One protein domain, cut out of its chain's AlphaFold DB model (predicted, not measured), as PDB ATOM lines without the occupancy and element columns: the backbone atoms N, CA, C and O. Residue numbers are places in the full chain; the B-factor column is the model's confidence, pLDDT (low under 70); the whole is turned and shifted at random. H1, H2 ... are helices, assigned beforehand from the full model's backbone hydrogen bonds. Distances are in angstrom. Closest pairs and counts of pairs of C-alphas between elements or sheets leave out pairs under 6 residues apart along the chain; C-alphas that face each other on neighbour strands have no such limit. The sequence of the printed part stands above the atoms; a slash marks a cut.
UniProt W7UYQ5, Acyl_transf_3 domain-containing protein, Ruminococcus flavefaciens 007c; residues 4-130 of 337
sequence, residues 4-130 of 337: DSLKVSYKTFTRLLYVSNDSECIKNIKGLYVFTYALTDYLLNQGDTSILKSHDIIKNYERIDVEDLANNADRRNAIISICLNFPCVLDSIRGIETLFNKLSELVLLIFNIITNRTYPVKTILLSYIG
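What this domain is: This is residues 4 to 130 of the 337 residues of the protein "Acyl_transf_3 domain-containing protein" of Ruminococcus flavefaciens 007c (UniProt W7UYQ5). A body of short and medium helices has H1 side by side with both H3 and H5, and H3 side by side with H7; H4, H5 and H8 make a triangle, with H8 packed on H4, and H9 is side by side with H6. Beyond H9, at one end of the longest axis, H10 and H11 form a loosely joined end part, from which residues 125 to 130 stick out. The printed part has 127 residues with eleven named helices, H1 to H11 in order along the chain, and no named strand, and its class is all helix. The whole is compact, with a radius of gyration of the C-alphas of 14.9 A, and the C-alphas span 46 by 34 by 21 A.

Where its parts are: H1, residues 4 to 18, begins with C-alpha 4 at (60.930, 13.204, 173.934) and is 21.3 A long from first to last C-alpha. H2 holds residues 23 to 27. H3, residues 29 to 45, is the longest helix at 24.1 A, from C-alpha 29 at (57.472, 37.048, 176.786) to C-alpha 45 at (46.926, 18.174, 166.044). H4 holds residues 49 to 52, H5 residues 55 to 62 and H6 residues 66 to 71. H7, residues 73 to 85, is 18.0 A long. H8 holds residues 87 to 94, and H9, residues 97 to 107, is 15.5 A long. H10 holds residues 109 to 115. H11, residues 121 to 128, ends with C-alpha 128 at (27.052, 30.233, 180.864).

How they stand to each other: H1 touches H3, closest at the C-alphas of Leu 17 and Leu 32, 5.6 A apart; they run opposite ways at a tilt of 37 degrees, only just steep. H1 touches H5 at the C-alphas of Arg 15 and Asn 60, 5.7 A, running the same way at a shallow tilt of 7 degrees. H2 is close to H1 but not clearly touching, with the C-alphas of Leu 16 and Cys 25 at 6.3 A. H3 touches H7 at the C-alphas of Tyr 33 and Ala 78, 5.9 A, the same way at a shallow tilt of 12 degrees. With its residues 40 to 43 alone, H3 only just touches H4, with 3 pairs of C-alphas within 8 A; the closest are those of Leu 43 and Thr 49, 6.5 A. H8 is the hub, touching four helices. H8 touches H4, closest at the C-alphas of Leu 52 and Val 89, 6.8 A apart, and only just touches H5, with 3 pairs of C-alphas within 8 A, the closest being those of Tyr 61 and Ile 93 at 6.8 A. H8 touches H7 only at the corner, at the C-alphas of Cys 83 and Leu 90, 4.8 A, and H9 only just and only at the corner, with 3 pairs within 8 A, the closest being Arg 94 and Phe 100 at 5.6 A. H6 touches H9 at the C-alphas of Val 66 and Leu 99, 6.3 A, the same way at a shallow tilt of 24 degrees. H10 is close to H9 but not clearly touching, with the C-alphas of Glu 105 and Asn 112 at 7.3 A. H11 is likewise close to H9 but not clearly touching, with the C-alphas of Ser 104 and Val 121 at 7.2 A, while H10 and H11 are apart. Every O i to N i+4 pair is within hydrogen-bond range in H1, H2, H3, H5, H6, H7, H8, H9, H10 and H11; H4 is too short for such a pair, and its 1 O i to N i+3 pair is within range.

The domain as a whole: The two C-alphas farthest apart are those of Asp 4 and Thr 115, 47.3 A. The printed part has no cut, and the ten links between the helices are tight. Residues 125 to 130, of which 125 to 128 belong to H11, stand free. The mean pLDDT of the printed part is 76.7; the 33 residues under 70 are residues 70, 84, 97 and 101 to 130, and H10 has a mean of 49.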
ATOM      1  N   ASP A   4      60.158  12.700 172.790       79.00
ATOM      2  CA  ASP A   4      60.930  13.204 173.934       79.00
ATOM      3  C   ASP A   4      61.467  14.621 173.710       79.00
ATOM      4  O   ASP A   4      61.412  15.462 174.610       79.00
ATOM      5  N   SER A   5      61.925  14.931 172.491       82.06
ATOM      6  CA  SER A   5      62.397  16.281 172.155       82.06
ATOM      7  C   SER A   5      61.271  17.321 172.212       82.06
ATOM      8  O   SER A   5      61.490  18.443 172.679       82.06
ATOM      9  N   LEU A   6      60.050  16.942 171.814       83.50
ATOM     10  CA  LEU A   6      58.864  17.799 171.895       83.50
ATOM     11  C   LEU A   6      58.445  18.033 173.345       83.50
ATOM     12  O   LEU A   6      58.211  19.179 173.733       83.50
ATOM     13  N   LYS A   7      58.434  16.981 174.171       84.00
ATOM     14  CA  LYS A   7      58.143  17.089 175.607       84.00
ATOM     15  C   LYS A   7      59.126  18.021 176.320       84.00
ATOM     16  O   LYS A   7      58.703  18.896 177.078       84.00
ATOM     17  N   VAL A   8      60.428  17.870 176.063       86.19
ATOM     18  CA  VAL A   8      61.474  18.731 176.647       86.19
ATOM     19  C   VAL A   8      61.326  20.180 176.182       86.19
ATOM     20  O   VAL A   8      61.415  21.100 176.999       86.19
ATOM     21  N   SER A   9      61.046  20.389 174.894       85.31
ATOM     22  CA  SER A   9      60.840  21.728 174.330       85.31
ATOM     23  C   SER A   9      59.628  22.405 174.967       85.31
ATOM     24  O   SER A   9      59.752  23.500 175.515       85.31
ATOM     25  N   TYR A  10      58.481  21.724 175.005       89.00
ATOM     26  CA  TYR A  10      57.254  22.255 175.595       89.00
ATOM     27  C   TYR A  10      57.411  22.584 177.087       89.00
ATOM     28  O   TYR A  10      57.029  23.666 177.544       89.00
ATOM     29  N   LYS A  11      58.067  21.699 177.850       89.88
ATOM     30  CA  LYS A  11      58.427  21.943 179.258       89.88
ATOM     31  C   LYS A  11      59.300  23.178 179.430       89.88
ATOM     32  O   LYS A  11      59.136  23.927 180.391       89.88
ATOM     33  N   THR A  12      60.240  23.386 178.521       88.31
ATOM     34  CA  THR A  12      61.162  24.517 178.595       88.31
ATOM     35  C   THR A  12      60.434  25.822 178.303       88.31
ATOM     36  O   THR A  12      60.509  26.741 179.115       88.31
ATOM     37  N   PHE A  13      59.666  25.891 177.215       90.88
ATOM     38  CA  PHE A  13      58.947  27.108 176.836       90.88
ATOM     39  C   PHE A  13      57.869  27.501 177.849       90.88
ATOM     40  O   PHE A  13      57.806  28.667 178.230       90.88
ATOM     41  N   THR A  14      57.112  26.540 178.390       89.88
ATOM     42  CA  THR A  14      56.140  26.818 179.467       89.88
ATOM     43  C   THR A  14      56.813  27.356 180.733       89.88
ATOM     44  O   THR A  14      56.324  28.312 181.331       89.88
ATOM     45  N   ARG A  15      57.975  26.810 181.121       92.75
ATOM     46  CA  ARG A  15      58.753  27.312 182.265       92.75
ATOM     47  C   ARG A  15      59.299  28.721 182.022       92.75
ATOM     48  O   ARG A  15      59.213  29.567 182.907       92.75
ATOM     49  N   LEU A  16      59.883  28.970 180.848       91.56
ATOM     50  CA  LEU A  16      60.447  30.278 180.503       91.56
ATOM     51  C   LEU A  16      59.360  31.354 180.432       91.56
ATOM     52  O   LEU A  16      59.570  32.466 180.909       91.56
ATOM     53  N   LEU A  17      58.197  31.007 179.880       90.44
ATOM     54  CA  LEU A  17      57.072  31.920 179.736       90.44
ATOM     55  C   LEU A  17      56.469  32.316 181.089       90.44
ATOM     56  O   LEU A  17      56.263  33.507 181.331       90.44
ATOM     57  N   TYR A  18      56.199  31.338 181.960       89.00
ATOM     58  CA  TYR A  18      55.373  31.566 183.152       89.00
ATOM     59  C   TYR A  18      56.116  31.601 184.492       89.00
ATOM     60  O   TYR A  18      55.556  32.105 185.457       89.00
ATOM     61  N   VAL A  19      57.337  31.061 184.579       89.25
ATOM     62  CA  VAL A  19      58.038  30.862 185.868       89.25
ATOM     63  C   VAL A  19      59.374  31.614 185.934       89.25
ATOM     64  O   VAL A  19      59.826  31.990 187.011       89.25
ATOM     65  N   SER A  20      60.051  31.818 184.803       87.00
ATOM     66  CA  SER A  20      61.402  32.393 184.788       87.00
ATOM     67  C   SER A  20      61.404  33.906 185.012       87.00
ATOM     68  O   SER A  20      60.964  34.644 184.143       87.00
ATOM     69  N   ASN A  21      61.985  34.401 186.104       84.94
ATOM     70  CA  ASN A  21      62.127  35.848 186.355       84.94
ATOM     71  C   ASN A  21      63.388  36.471 185.735       84.94
ATOM     72  O   ASN A  21      63.774  37.585 186.078       84.94
ATOM     73  N   ASP A  22      64.033  35.752 184.819       88.44
ATOM     74  CA  ASP A  22      65.178  36.258 184.079       88.44
ATOM     75  C   ASP A  22      64.796  37.455 183.180       88.44
ATOM     76  O   ASP A  22      63.759  37.456 182.509       88.44
ATOM     77  N   SER A  23      65.651  38.480 183.164       82.62
ATOM     78  CA  SER A  23      65.382  39.748 182.471       82.62
ATOM     79  C   SER A  23      65.218  39.591 180.955       82.62
ATOM     80  O   SER A  23      64.398  40.280 180.338       82.62
ATOM     81  N   GLU A  24      65.941  38.647 180.349       85.62
ATOM     82  CA  GLU A  24      65.846  38.351 178.925       85.62
ATOM     83  C   GLU A  24      64.556  37.583 178.619       85.62
ATOM     84  O   GLU A  24      63.887  37.866 177.621       85.62
ATOM     85  N   CYS A  25      64.131  36.690 179.519       85.44
ATOM     86  CA  CYS A  25      62.830  36.022 179.424       85.44
ATOM     87  C   CYS A  25      61.671  37.024 179.488       85.44
ATOM     88  O   CYS A  25      60.765  36.954 178.657       85.44
ATOM     89  N   ILE A  26      61.717  37.984 180.422       83.25
ATOM     90  CA  ILE A  26      60.679  39.018 180.571       83.25
ATOM     91  C   ILE A  26      60.596  39.888 179.309       83.25
ATOM     92  O   ILE A  26      59.506  40.120 178.785       83.25
ATOM     93  N   LYS A  27      61.741  40.309 178.755       86.19
ATOM     94  CA  LYS A  27      61.786  41.094 177.509       86.19
ATOM     95  C   LYS A  27      61.180  40.344 176.314       86.19
ATOM     96  O   LYS A  27      60.618  40.970 175.418       86.19
ATOM     97  N   ASN A  28      61.269  39.013 176.311       88.50
ATOM     98  CA  ASN A  28      60.860  38.154 175.199       88.50
ATOM     99  C   ASN A  28      59.548  37.377 175.439       88.50
ATOM    100  O   ASN A  28      59.247  36.455 174.673       88.50
ATOM    101  N   ILE A  29      58.726  37.753 176.433       86.25
ATOM    102  CA  ILE A  29      57.472  37.048 176.786       86.25
ATOM    103  C   ILE A  29      56.576  36.795 175.567       86.25
ATOM    104  O   ILE A  29      56.049  35.697 175.406       86.25
ATOM    105  N   LYS A  30      56.422  37.776 174.670       81.69
ATOM    106  CA  LYS A  30      55.562  37.639 173.482       81.69
ATOM    107  C   LYS A  30      56.069  36.570 172.514       81.69
ATOM    108  O   LYS A  30      55.268  35.813 171.974       81.69
ATOM    109  N   GLY A  31      57.387  36.477 172.330       82.12
ATOM    110  CA  GLY A  31      58.004  35.421 171.529       82.12
ATOM    111  C   GLY A  31      57.806  34.054 172.181       82.12
ATOM    112  O   GLY A  31      57.314  33.131 171.536       82.12
ATOM    113  N   LEU A  32      58.093  33.951 173.482       89.75
ATOM    114  CA  LEU A  32      57.875  32.729 174.265       89.75
ATOM    115  C   LEU A  32      56.410  32.268 174.220       89.75
ATOM    116  O   LEU A  32      56.151  31.071 174.105       89.75
ATOM    117  N   TYR A  33      55.460  33.203 174.248       87.44
ATOM    118  CA  TYR A  33      54.037  32.927 174.074       87.44
ATOM    119  C   TYR A  33      53.732  32.335 172.698       87.44
ATOM    120  O   TYR A  33      53.099  31.285 172.636       87.44
ATOM    121  N   VAL A  34      54.210  32.948 171.609       85.06
ATOM    122  CA  VAL A  34      53.977  32.442 170.243       85.06
ATOM    123  C   VAL A  34      54.536  31.028 170.077       85.06
ATOM    124  O   VAL A  34      53.845  30.158 169.549       85.06
ATOM    125  N   PHE A  35      55.745  30.768 170.583       87.56
ATOM    126  CA  PHE A  35      56.337  29.427 170.549       87.56
ATOM    127  C   PHE A  35      55.553  28.422 171.390       87.56
ATOM    128  O   PHE A  35      55.296  27.311 170.931       87.56
ATOM    129  N   THR A  36      55.142  28.807 172.599       90.88
ATOM    130  CA  THR A  36      54.342  27.934 173.468       90.88
ATOM    131  C   THR A  36      53.000  27.612 172.816       90.88
ATOM    132  O   THR A  36      52.639  26.445 172.745       90.88
ATOM    133  N   TYR A  37      52.316  28.616 172.261       88.88
ATOM    134  CA  TYR A  37      51.044  28.467 171.553       88.88
ATOM    135  C   TYR A  37      51.166  27.528 170.348       88.88
ATOM    136  O   TYR A  37      50.385  26.587 170.219       88.88
ATOM    137  N   ALA A  38      52.164  27.749 169.486       88.19
ATOM    138  CA  ALA A  38      52.384  26.927 168.297       88.19
ATOM    139  C   ALA A  38      52.723  25.472 168.657       88.19
ATOM    140  O   ALA A  38      52.253  24.547 167.997       88.19
ATOM    141  N   LEU A  39      53.499  25.255 169.724       89.19
ATOM    142  CA  LEU A  39      53.780  23.910 170.225       89.19
ATOM    143  C   LEU A  39      52.532  23.249 170.821       89.19
ATOM    144  O   LEU A  39      52.324  22.062 170.581       89.19
ATOM    145  N   THR A  40      51.696  23.982 171.566       88.31
ATOM    146  CA  THR A  40      50.424  23.451 172.085       88.31
ATOM    147  C   THR A  40      49.507  23.013 170.942       88.31
ATOM    148  O   THR A  40      48.994  21.896 170.979       88.31
ATOM    149  N   ASP A  41      49.343  23.851 169.916       87.62
ATOM    150  CA  ASP A  41      48.525  23.546 168.734       87.62
ATOM    151  C   ASP A  41      49.060  22.325 167.971       87.62
ATOM    152  O   ASP A  41      48.322  21.386 167.674       87.62
ATOM    153  N   TYR A  42      50.375  22.275 167.740       87.50
ATOM    154  CA  TYR A  42      51.019  21.141 167.081       87.50
ATOM    155  C   TYR A  42      50.818  19.824 167.850       87.50
ATOM    156  O   TYR A  42      50.445  18.816 167.251       87.50
ATOM    157  N   LEU A  43      51.028  19.825 169.172       86.56
ATOM    158  CA  LEU A  43      50.849  18.638 170.018       86.56
ATOM    159  C   LEU A  43      49.403  18.128 169.998       86.56
ATOM    160  O   LEU A  43      49.175  16.918 169.998       86.56
ATOM    161  N   LEU A  44      48.428  19.037 169.954       83.62
ATOM    162  CA  LEU A  44      47.014  18.687 169.841       83.62
ATOM    163  C   LEU A  44      46.682  18.062 168.488       83.62
ATOM    164  O   LEU A  44      46.034  17.017 168.446       83.62
ATOM    165  N   ASN A  45      47.172  18.659 167.402       83.06
ATOM    166  CA  ASN A  45      46.926  18.174 166.044       83.06
ATOM    167  C   ASN A  45      47.577  16.804 165.771       83.06
ATOM    168  O   ASN A  45      47.082  16.055 164.932       83.06
ATOM    169  N   GLN A  46      48.642  16.448 166.498       83.12
ATOM    170  CA  GLN A  46      49.279  15.122 166.443       83.12
ATOM    171  C   GLN A  46      48.649  14.088 167.398       83.12
ATOM    172  O   GLN A  46      49.004  12.914 167.353       83.12
ATOM    173  N   GLY A  47      47.715  14.493 168.269       80.06
ATOM    174  CA  GLY A  47      47.096  13.607 169.263       80.06
ATOM    175  C   GLY A  47      47.946  13.345 170.518       80.06
ATOM    176  O   GLY A  47      47.514  12.605 171.405       80.06
ATOM    177  N   ASP A  48      49.096  14.007 170.664       79.62
ATOM    178  CA  ASP A  48      50.064  13.844 171.765       79.62
ATOM    179  C   ASP A  48      49.645  14.584 173.055       79.62
ATOM    180  O   ASP A  48      50.435  15.219 173.763       79.62
ATOM    181  N   THR A  49      48.364  14.488 173.409       75.19
ATOM    182  CA  THR A  49      47.769  15.187 174.565       75.19
ATOM    183  C   THR A  49      48.336  14.740 175.919       75.19
ATOM    184  O   THR A  49      48.222  15.461 176.915       75.19
ATOM    185  N   SER A  50      48.996  13.580 175.967       78.75
ATOM    186  CA  SER A  50      49.675  13.048 177.154       78.75
ATOM    187  C   SER A  50      50.860  13.913 177.600       78.75
ATOM    188  O   SER A  50      51.134  14.001 178.799       78.75
ATOM    189  N   ILE A  51      51.523  14.613 176.670       81.69
ATOM    190  CA  ILE A  51      52.624  15.537 176.984       81.69
ATOM    191  C   ILE A  51      52.103  16.723 177.800       81.69
ATOM    192  O   ILE A  51      52.709  17.091 178.810       81.69
ATOM    193  N   LEU A  52      50.955  17.278 177.401       79.62
ATOM    194  CA  LEU A  52      50.327  18.440 178.040       79.62
ATOM    195  C   LEU A  52      49.912  18.152 179.491       79.62
ATOM    196  O   LEU A  52      49.972  19.044 180.332       79.62
ATOM    197  N   LYS A  53      49.556  16.894 179.779       80.06
ATOM    198  CA  LYS A  53      49.164  16.403 181.110       80.06
ATOM    199  C   LYS A  53      50.315  15.772 181.896       80.06
ATOM    200  O   LYS A  53      50.097  15.200 182.960       80.06
ATOM    201  N   SER A  54      51.540  15.819 181.374       84.25
ATOM    202  CA  SER A  54      52.669  15.204 182.063       84.25
ATOM    203  C   SER A  54      52.999  15.955 183.356       84.25
ATOM    204  O   SER A  54      52.924  17.182 183.427       84.25
ATOM    205  N   HIS A  55      53.407  15.204 184.382       83.62
ATOM    206  CA  HIS A  55      53.720  15.728 185.716       83.62
ATOM    207  C   HIS A  55      54.701  16.916 185.680       83.62
ATOM    208  O   HIS A  55      54.577  17.870 186.440       83.62
ATOM    209  N   ASP A  56      55.670  16.891 184.765       84.19
ATOM    210  CA  ASP A  56      56.636  17.974 184.577       84.19
ATOM    211  C   ASP A  56      56.013  19.307 184.139       84.19
ATOM    212  O   ASP A  56      56.502  20.366 184.531       84.19
ATOM    213  N   ILE A  57      54.970  19.252 183.307       86.25
ATOM    214  CA  ILE A  57      54.265  20.429 182.789       86.25
ATOM    215  C   ILE A  57      53.318  20.978 183.850       86.25
ATOM    216  O   ILE A  57      53.302  22.184 184.085       86.25
ATOM    217  N   ILE A  58      52.593  20.096 184.541       85.12
ATOM    218  CA  ILE A  58      51.724  20.479 185.662       85.12
ATOM    219  C   ILE A  58      52.544  21.200 186.735       85.12
ATOM    220  O   ILE A  58      52.177  22.291 187.158       85.12
ATOM    221  N   LYS A  59      53.735  20.683 187.059       87.25
ATOM    222  CA  LYS A  59      54.665  21.324 187.998       87.25
ATOM    223  C   LYS A  59      55.110  22.726 187.565       87.25
ATOM    224  O   LYS A  59      55.421  23.551 188.419       87.25
ATOM    225  N   ASN A  60      55.178  23.017 186.263       88.62
ATOM    226  CA  ASN A  60      55.436  24.384 185.801       88.62
ATOM    227  C   ASN A  60      54.238  25.295 186.088       88.62
ATOM    228  O   ASN A  60      54.456  26.409 186.549       88.62
ATOM    229  N   TYR A  61      53.007  24.824 185.862       87.00
ATOM    230  CA  TYR A  61      51.795  25.583 186.181       87.00
ATOM    231  C   TYR A  61      51.629  25.810 187.692       87.00
ATOM    232  O   TYR A  61      51.281  26.908 188.107       87.00
ATOM    233  N   GLU A  62      51.954  24.823 188.530       86.12
ATOM    234  CA  GLU A  62      51.909  24.957 189.999       86.12
ATOM    235  C   GLU A  62      52.883  26.010 190.538       86.12
ATOM    236  O   GLU A  62      52.667  26.583 191.602       86.12
ATOM    237  N   ARG A  63      53.976  26.259 189.811       87.50
ATOM    238  CA  ARG A  63      55.016  27.229 190.176       87.50
ATOM    239  C   ARG A  63      54.729  28.642 189.687       87.50
ATOM    240  O   ARG A  63      55.566  29.516 189.896       87.50
ATOM    241  N   ILE A  64      53.617  28.854 188.987       87.19
ATOM    242  CA  ILE A  64      53.263  30.179 188.495       87.19
ATOM    243  C   ILE A  64      52.904  31.050 189.686       87.19
ATOM    244  O   ILE A  64      51.968  30.756 190.429       87.19
ATOM    245  N   ASP A  65      53.653  32.136 189.838       83.44
ATOM    246  CA  ASP A  65      53.364  33.132 190.849       83.44
ATOM    247  C   ASP A  65      52.108  33.919 190.451       83.44
ATOM    248  O   ASP A  65      52.023  34.598 189.422       83.44
ATOM    249  N   VAL A  66      51.100  33.777 191.295       78.94
ATOM    250  CA  VAL A  66      49.769  34.345 191.142       78.94
ATOM    251  C   VAL A  66      49.797  35.878 191.264       78.94
ATOM    252  O   VAL A  66      48.976  36.562 190.641       78.94
ATOM    253  N   GLU A  67      50.745  36.429 192.028       77.19
ATOM    254  CA  GLU A  67      50.955  37.875 192.165       77.19
ATOM    255  C   GLU A  67      51.682  38.453 190.947       77.19
ATOM    256  O   GLU A  67      51.301  39.512 190.440       77.19
ATOM    257  N   ASP A  68      52.653  37.721 190.396       79.81
ATOM    258  CA  ASP A  68      53.325  38.101 189.148       79.81
ATOM    259  C   ASP A  68      52.339  38.162 187.971       79.81
ATOM    260  O   ASP A  68      52.370  39.106 187.183       79.81
ATOM    261  N   LEU A  69      51.367  37.245 187.891       76.75
ATOM    262  CA  LEU A  69      50.288  37.326 186.892       76.75
ATOM    263  C   LEU A  69      49.415  38.586 187.033       76.75
ATOM    264  O   LEU A  69      48.887  39.106 186.042       76.75
ATOM    265  N   ALA A  70      49.230  39.103 188.248       66.38
ATOM    266  CA  ALA A  70      48.502  40.356 188.435       66.38
ATOM    267  C   ALA A  70      49.317  41.555 187.914       66.38
ATOM    268  O   ALA A  70      48.763  42.443 187.257       66.38
ATOM    269  N   ASN A  71      50.634  41.531 188.119       77.12
ATOM    270  CA  ASN A  71      51.533  42.642 187.808       77.12
ATOM    271  C   ASN A  71      52.078  42.615 186.366       77.12
ATOM    272  O   ASN A  71      52.377  43.666 185.799       77.12
ATOM    273  N   ASN A  72      52.140  41.443 185.728       81.19
ATOM    274  CA  ASN A  72      52.672  41.250 184.381       81.19
ATOM    275  C   ASN A  72      51.549  40.984 183.365       81.19
ATOM    276  O   ASN A  72      51.064  39.861 183.194       81.19
ATOM    277  N   ALA A  73      51.138  42.042 182.657       73.06
ATOM    278  CA  ALA A  73      50.051  41.971 181.683       73.06
ATOM    279  C   ALA A  73      50.328  40.992 180.531       73.06
ATOM    280  O   ALA A  73      49.398  40.329 180.069       73.06
ATOM    281  N   ASP A  74      51.580  40.866 180.088       78.31
ATOM    282  CA  ASP A  74      51.933  39.984 178.975       78.31
ATOM    283  C   ASP A  74      51.829  38.501 179.380       78.31
ATOM    284  O   ASP A  74      51.227  37.716 178.643       78.31
ATOM    285  N   ARG A  75      52.305  38.116 180.576       84.69
ATOM    286  CA  ARG A  75      52.131  36.745 181.108       84.69
ATOM    287  C   ARG A  75      50.671  36.400 181.353       84.69
ATOM    288  O   ARG A  75      50.225  35.317 180.975       84.69
ATOM    289  N   ARG A  76      49.920  37.337 181.938       80.44
ATOM    290  CA  ARG A  76      48.477  37.192 182.164       80.44
ATOM    291  C   ARG A  76      47.719  36.955 180.865       80.44
ATOM    292  O   ARG A  76      46.927  36.021 180.773       80.44
ATOM    293  N   ASN A  77      47.964  37.779 179.853       75.12
ATOM    294  CA  ASN A  77      47.295  37.640 178.565       75.12
ATOM    295  C   ASN A  77      47.701  36.336 177.867       75.12
ATOM    296  O   ASN A  77      46.848  35.674 177.280       75.12
ATOM    297  N   ALA A  78      48.972  35.935 177.978       79.88
ATOM    298  CA  ALA A  78      49.475  34.684 177.419       79.88
ATOM    299  C   ALA A  78      48.764  33.455 178.006       79.88
ATOM    300  O   ALA A  78      48.259  32.626 177.246       79.88
ATOM    301  N   ILE A  79      48.663  33.362 179.339       84.62
ATOM    302  CA  ILE A  79      48.025  32.212 179.997       84.62
ATOM    303  C   ILE A  79      46.511  32.182 179.770       84.62
ATOM    304  O   ILE A  79      45.971  31.115 179.482       84.62
ATOM    305  N   ILE A  80      45.834  33.339 179.806       75.50
ATOM    306  CA  ILE A  80      44.400  33.438 179.493       75.50
ATOM    307  C   ILE A  80      44.154  33.001 178.046       75.50
ATOM    308  O   ILE A  80      43.280  32.179 177.794       75.50
ATOM    309  N   SER A  81      44.951  33.501 177.099       72.75
ATOM    310  CA  SER A  81      44.815  33.152 175.685       72.75
ATOM    311  C   SER A  81      45.038  31.658 175.430       72.75
ATOM    312  O   SER A  81      44.242  31.031 174.731       72.75
ATOM    313  N   ILE A  82      46.073  31.055 176.026       80.81
ATOM    314  CA  ILE A  82      46.322  29.610 175.906       80.81
ATOM    315  C   ILE A  82      45.166  28.801 176.513       80.81
ATOM    316  O   ILE A  82      44.712  27.845 175.893       80.81
ATOM    317  N   CYS A  83      44.626  29.207 177.666       77.38
ATOM    318  CA  CYS A  83      43.469  28.541 178.274       77.38
ATOM    319  C   CYS A  83      42.203  28.620 177.408       77.38
ATOM    320  O   CYS A  83      41.460  27.644 177.326       77.38
ATOM    321  N   LEU A  84      41.948  29.771 176.778       68.00
ATOM    322  CA  LEU A  84      40.754  29.988 175.955       68.00
ATOM    323  C   LEU A  84      40.813  29.228 174.627       68.00
ATOM    324  O   LEU A  84      39.790  28.725 174.169       68.00
ATOM    325  N   ASN A  85      41.997  29.145 174.019       73.88
ATOM    326  CA  ASN A  85      42.171  28.480 172.728       73.88
ATOM    327  C   ASN A  85      42.401  26.964 172.868       73.88
ATOM    328  O   ASN A  85      42.098  26.221 171.937       73.88
ATOM    329  N   PHE A  86      42.882  26.487 174.024       81.44
ATOM    330  CA  PHE A  86      43.213  25.077 174.246       81.44
ATOM    331  C   PHE A  86      42.560  24.519 175.528       81.44
ATOM    332  O   PHE A  86      43.183  24.514 176.596       81.44
ATOM    333  N   PRO A  87      41.335  23.955 175.440       75.94
ATOM    334  CA  PRO A  87      40.599  23.427 176.597       75.94
ATOM    335  C   PRO A  87      41.364  22.375 177.415       75.94
ATOM    336  O   PRO A  87      41.253  22.332 178.634       75.94
ATOM    337  N   CYS A  88      42.212  21.567 176.774       76.38
ATOM    338  CA  CYS A  88      43.041  20.568 177.459       76.38
ATOM    339  C   CYS A  88      44.067  21.176 178.438       76.38
ATOM    340  O   CYS A  88      44.417  20.553 179.447       76.38
ATOM    341  N   VAL A  89      44.559  22.386 178.149       81.50
ATOM    342  CA  VAL A  89      45.472  23.120 179.028       81.50
ATOM    343  C   VAL A  89      44.685  23.714 180.188       81.50
ATOM    344  O   VAL A  89      45.127  23.613 181.332       81.50
ATOM    345  N   LEU A  90      43.484  24.235 179.918       76.38
ATOM    346  CA  LEU A  90      42.557  24.687 180.954       76.38
ATOM    347  C   LEU A  90      42.195  23.556 181.927       76.38
ATOM    348  O   LEU A  90      42.232  23.773 183.133       76.38
ATOM    349  N   ASP A  91      41.926  22.345 181.433       75.19
ATOM    350  CA  ASP A  91      41.664  21.168 182.275       75.19
ATOM    351  C   ASP A  91      42.851  20.820 183.182       75.19
ATOM    352  O   ASP A  91      42.667  20.426 184.332       75.19
ATOM    353  N   SER A  92      44.077  20.996 182.681       79.25
ATOM    354  CA  SER A  92      45.300  20.760 183.456       79.25
ATOM    355  C   SER A  92      45.484  21.821 184.547       79.25
ATOM    356  O   SER A  92      45.842  21.495 185.676       79.25
ATOM    357  N   ILE A  93      45.178  23.085 184.237       81.69
ATOM    358  CA  ILE A  93      45.226  24.204 185.190       81.69
ATOM    359  C   ILE A  93      44.086  24.121 186.212       81.69
ATOM    360  O   ILE A  93      44.277  24.498 187.362       81.69
ATOM    361  N   ARG A  94      42.924  23.573 185.840       72.62
ATOM    362  CA  ARG A  94      41.781  23.364 186.743       72.62
ATOM    363  C   ARG A  94      42.128  22.475 187.941       72.62
ATOM    364  O   ARG A  94      41.533  22.644 189.000       72.62
ATOM    365  N   GLY A  95      43.082  21.555 187.786       73.31
ATOM    366  CA  GLY A  95      43.610  20.751 188.894       73.31
ATOM    367  C   GLY A  95      44.414  21.557 189.925       73.31
ATOM    368  O   GLY A  95      44.666  21.055 191.015       73.31
ATOM    369  N   ILE A  96      44.789  22.799 189.603       81.12
ATOM    370  CA  ILE A  96      45.596  23.701 190.430       81.12
ATOM    371  C   ILE A  96      44.689  24.831 190.924       81.12
ATOM    372  O   ILE A  96      44.577  25.895 190.308       81.12
ATOM    373  N   GLU A  97      44.015  24.581 192.046       69.81
ATOM    374  CA  GLU A  97      42.937  25.430 192.567       69.81
ATOM    375  C   GLU A  97      43.342  26.909 192.718       69.81
ATOM    376  O   GLU A  97      42.599  27.804 192.313       69.81
ATOM    377  N   THR A  98      44.546  27.180 193.224       77.19
ATOM    378  CA  THR A  98      45.060  28.541 193.456       77.19
ATOM    379  C   THR A  98      45.204  29.350 192.165       77.19
ATOM    380  O   THR A  98      44.679  30.461 192.059       77.19
ATOM    381  N   LEU A  99      45.880  28.784 191.163       79.00
ATOM    382  CA  LEU A  99      46.106  29.419 189.866       79.00
ATOM    383  C   LEU A  99      44.785  29.611 189.114       79.00
ATOM    384  O   LEU A  99      44.508  30.690 188.588       79.00
ATOM    385  N   PHE A 100      43.948  28.575 189.093       72.25
ATOM    386  CA  PHE A 100      42.668  28.600 188.399       72.25
ATOM    387  C   PHE A 100      41.710  29.659 188.963       72.25
ATOM    388  O   PHE A 100      41.081  30.403 188.198       72.25
ATOM    389  N   ASN A 101      41.642  29.781 190.292       63.12
ATOM    390  CA  ASN A 101      40.821  30.793 190.953       63.12
ATOM    391  C   ASN A 101      41.294  32.209 190.606       63.12
ATOM    392  O   ASN A 101      40.473  33.043 190.218       63.12
ATOM    393  N   LYS A 102      42.608  32.477 190.622       67.75
ATOM    394  CA  LYS A 102      43.117  33.804 190.243       67.75
ATOM    395  C   LYS A 102      42.864  34.143 188.781       67.75
ATOM    396  O   LYS A 102      42.467  35.265 188.476       67.75
ATOM    397  N   LEU A 103      43.085  33.205 187.865       68.56
ATOM    398  CA  LEU A 103      42.813  33.440 186.444       68.56
ATOM    399  C   LEU A 103      41.338  33.770 186.213       68.56
ATOM    400  O   LEU A 103      41.026  34.692 185.461       68.56
ATOM    401  N   SER A 104      40.444  33.081 186.922       60.91
ATOM    402  CA  SER A 104      39.007  33.364 186.895       60.91
ATOM    403  C   SER A 104      38.693  34.771 187.419       60.91
ATOM    404  O   SER A 104      37.938  35.506 186.784       60.91
ATOM    405  N   GLU A 105      39.318  35.191 188.525       62.84
ATOM    406  CA  GLU A 105      39.196  36.559 189.047       62.84
ATOM    407  C   GLU A 105      39.714  37.623 188.068       62.84
ATOM    408  O   GLU A 105      39.084  38.670 187.921       62.84
ATOM    409  N   LEU A 106      40.837  37.359 187.392       62.44
ATOM    410  CA  LEU A 106      41.484  38.275 186.445       62.44
ATOM    411  C   LEU A 106      40.708  38.415 185.126       62.44
ATOM    412  O   LEU A 106      40.648  39.507 184.564       62.44
ATOM    413  N   VAL A 107      40.088  37.339 184.632       60.66
ATOM    414  CA  VAL A 107      39.209  37.381 183.446       60.66
ATOM    415  C   VAL A 107      37.909  38.124 183.759       60.66
ATOM    416  O   VAL A 107      37.378  38.847 182.917       60.66
ATOM    417  N   LEU A 108      37.415  37.998 184.991       55.69
ATOM    418  CA  LEU A 108      36.172  38.620 185.449       55.69
ATOM    419  C   LEU A 108      36.398  39.941 186.194       55.69
ATOM    420  O   LEU A 108      35.464  40.474 186.789       55.69
ATOM    421  N   LEU A 109      37.612  40.502 186.133       49.69
ATOM    422  CA  LEU A 109      38.044  41.661 186.917       49.69
ATOM    423  C   LEU A 109      37.114  42.869 186.737       49.69
ATOM    424  O   LEU A 109      36.783  43.528 187.710       49.69
ATOM    425  N   ILE A 110      36.604  43.115 185.525       48.84
ATOM    426  CA  ILE A 110      35.643  44.203 185.262       48.84
ATOM    427  C   ILE A 110      34.331  43.975 186.029       48.84
ATOM    428  O   ILE A 110      33.780  44.901 186.617       48.84
ATOM    429  N   PHE A 111      33.845  42.735 186.068       46.53
ATOM    430  CA  PHE A 111      32.612  42.375 186.761       46.53
ATOM    431  C   PHE A 111      32.796  42.367 188.291       46.53
ATOM    432  O   PHE A 111      31.948  42.880 189.025       46.53
ATOM    433  N   ASN A 112      33.936  41.862 188.766       49.91
ATOM    434  CA  ASN A 112      34.284  41.789 190.185       49.91
ATOM    435  C   ASN A 112      34.599  43.176 190.777       49.91
ATOM    436  O   ASN A 112      34.190  43.451 191.901       49.91
ATOM    437  N   ILE A 113      35.231  44.080 190.012       48.97
ATOM    438  CA  ILE A 113      35.472  45.481 190.410       48.97
ATOM    439  C   ILE A 113      34.154  46.249 190.551       48.97
ATOM    440  O   ILE A 113      33.994  47.032 191.483       48.97
ATOM    441  N   ILE A 114      33.193  46.027 189.647       47.47
ATOM    442  CA  ILE A 114      31.903  46.730 189.688       47.47
ATOM    443  C   ILE A 114      31.011  46.207 190.825       47.47
ATOM    444  O   ILE A 114      30.222  46.967 191.384       47.47
ATOM    445  N   THR A 115      31.118  44.921 191.179       51.34
ATOM    446  CA  THR A 115      30.196  44.274 192.132       51.34
ATOM    447  C   THR A 115      30.788  43.977 193.510       51.34
ATOM    448  O   THR A 115      30.025  43.630 194.411       51.34
ATOM    449  N   ASN A 116      32.103  44.132 193.699       53.75
ATOM    450  CA  ASN A 116      32.833  43.821 194.936       53.75
ATOM    451  C   ASN A 116      32.557  42.396 195.472       53.75
ATOM    452  O   ASN A 116      32.553  42.156 196.679       53.75
ATOM    453  N   ARG A 117      32.271  41.442 194.571       55.50
ATOM    454  CA  ARG A 117      31.937  40.046 194.898       55.50
ATOM    455  C   ARG A 117      32.841  39.082 194.142       55.50
ATOM    456  O   ARG A 117      33.075  39.260 192.952       55.50
ATOM    457  N   THR A 118      33.284  38.036 194.829       54.19
ATOM    458  CA  THR A 118      33.942  36.867 194.238       54.19
ATOM    459  C   THR A 118      32.918  35.740 194.079       54.19
ATOM    460  O   THR A 118      32.081  35.521 194.957       54.19
ATOM    461  N   TYR A 119      32.935  35.049 192.936       55.91
ATOM    462  CA  TYR A 119      32.024  33.939 192.636       55.91
ATOM    463  C   TYR A 119      32.811  32.632 192.468       55.91
ATOM    464  O   TYR A 119      33.835  32.641 191.783       55.91
ATOM    465  N   PRO A 120      32.338  31.499 193.025       54.59
ATOM    466  CA  PRO A 120      32.939  30.190 192.779       54.59
ATOM    467  C   PRO A 120      32.931  29.822 191.290       54.59
ATOM    468  O   PRO A 120      31.985  30.127 190.563       54.59
ATOM    469  N   VAL A 121      33.938  29.086 190.817       55.06
ATOM    470  CA  VAL A 121      34.049  28.766 189.380       55.06
ATOM    471  C   VAL A 121      32.932  27.859 188.873       55.06
ATOM    472  O   VAL A 121      32.465  28.018 187.747       55.06
ATOM    473  N   LYS A 122      32.424  26.963 189.722       59.66
ATOM    474  CA  LYS A 122      31.206  26.200 189.427       59.66
ATOM    475  C   LYS A 122      30.045  27.139 189.067       59.66
ATOM    476  O   LYS A 122      29.381  26.911 188.062       59.66
ATOM    477  N   THR A 123      29.870  28.218 189.826       62.78
ATOM    478  CA  THR A 123      28.849  29.244 189.593       62.78
ATOM    479  C   THR A 123      29.071  29.999 188.294       62.78
ATOM    480  O   THR A 123      28.120  30.260 187.562       62.78
ATOM    481  N   ILE A 124      30.328  30.275 187.947       62.22
ATOM    482  CA  ILE A 124      30.689  30.899 186.671       62.22
ATOM    483  C   ILE A 124      30.357  29.989 185.490       62.22
ATOM    484  O   ILE A 124      29.643  30.404 184.578       62.22
ATOM    485  N   LEU A 125      30.799  28.736 185.519       59.56
ATOM    486  CA  LEU A 125      30.541  27.783 184.439       59.56
ATOM    487  C   LEU A 125      29.048  27.490 184.276       59.56
ATOM    488  O   LEU A 125      28.525  27.529 183.163       59.56
ATOM    489  N   LEU A 126      28.343  27.269 185.386       62.66
ATOM    490  CA  LEU A 126      26.899  27.049 185.371       62.66
ATOM    491  C   LEU A 126      26.123  28.300 184.937       62.66
ATOM    492  O   LEU A 126      25.016  28.165 184.420       62.66
ATOM    493  N   SER A 127      26.695  29.504 185.066       65.75
ATOM    494  CA  SER A 127      26.063  30.727 184.560       65.75
ATOM    495  C   SER A 127      26.044  30.833 183.036       65.75
ATOM    496  O   SER A 127      25.079  31.376 182.497       65.75
ATOM    497  N   TYR A 128      27.024  30.251 182.333       62.56
ATOM    498  CA  TYR A 128      27.052  30.233 180.864       62.56
ATOM    499  C   TYR A 128      25.934  29.383 180.261       62.56
ATOM    500  O   TYR A 128      25.377  29.741 179.228       62.56
ATOM    501  N   ILE A 129      25.577  28.283 180.925       64.56
ATOM    502  CA  ILE A 129      24.428  27.452 180.543       64.56
ATOM    503  C   ILE A 129      23.125  27.915 181.212       64.56
ATOM    504  O   ILE A 129      22.109  27.244 181.095       64.56
ATOM    505  N   GLY A 130      23.147  29.048 181.923       62.09
ATOM    506  CA  GLY A 130      21.977  29.658 182.556       62.09
ATOM    507  C   GLY A 130      21.477  28.986 183.840       62.09
ATOM    508  O   GLY A 130      20.459  29.429 184.364       62.09
TER     509      GLY A 130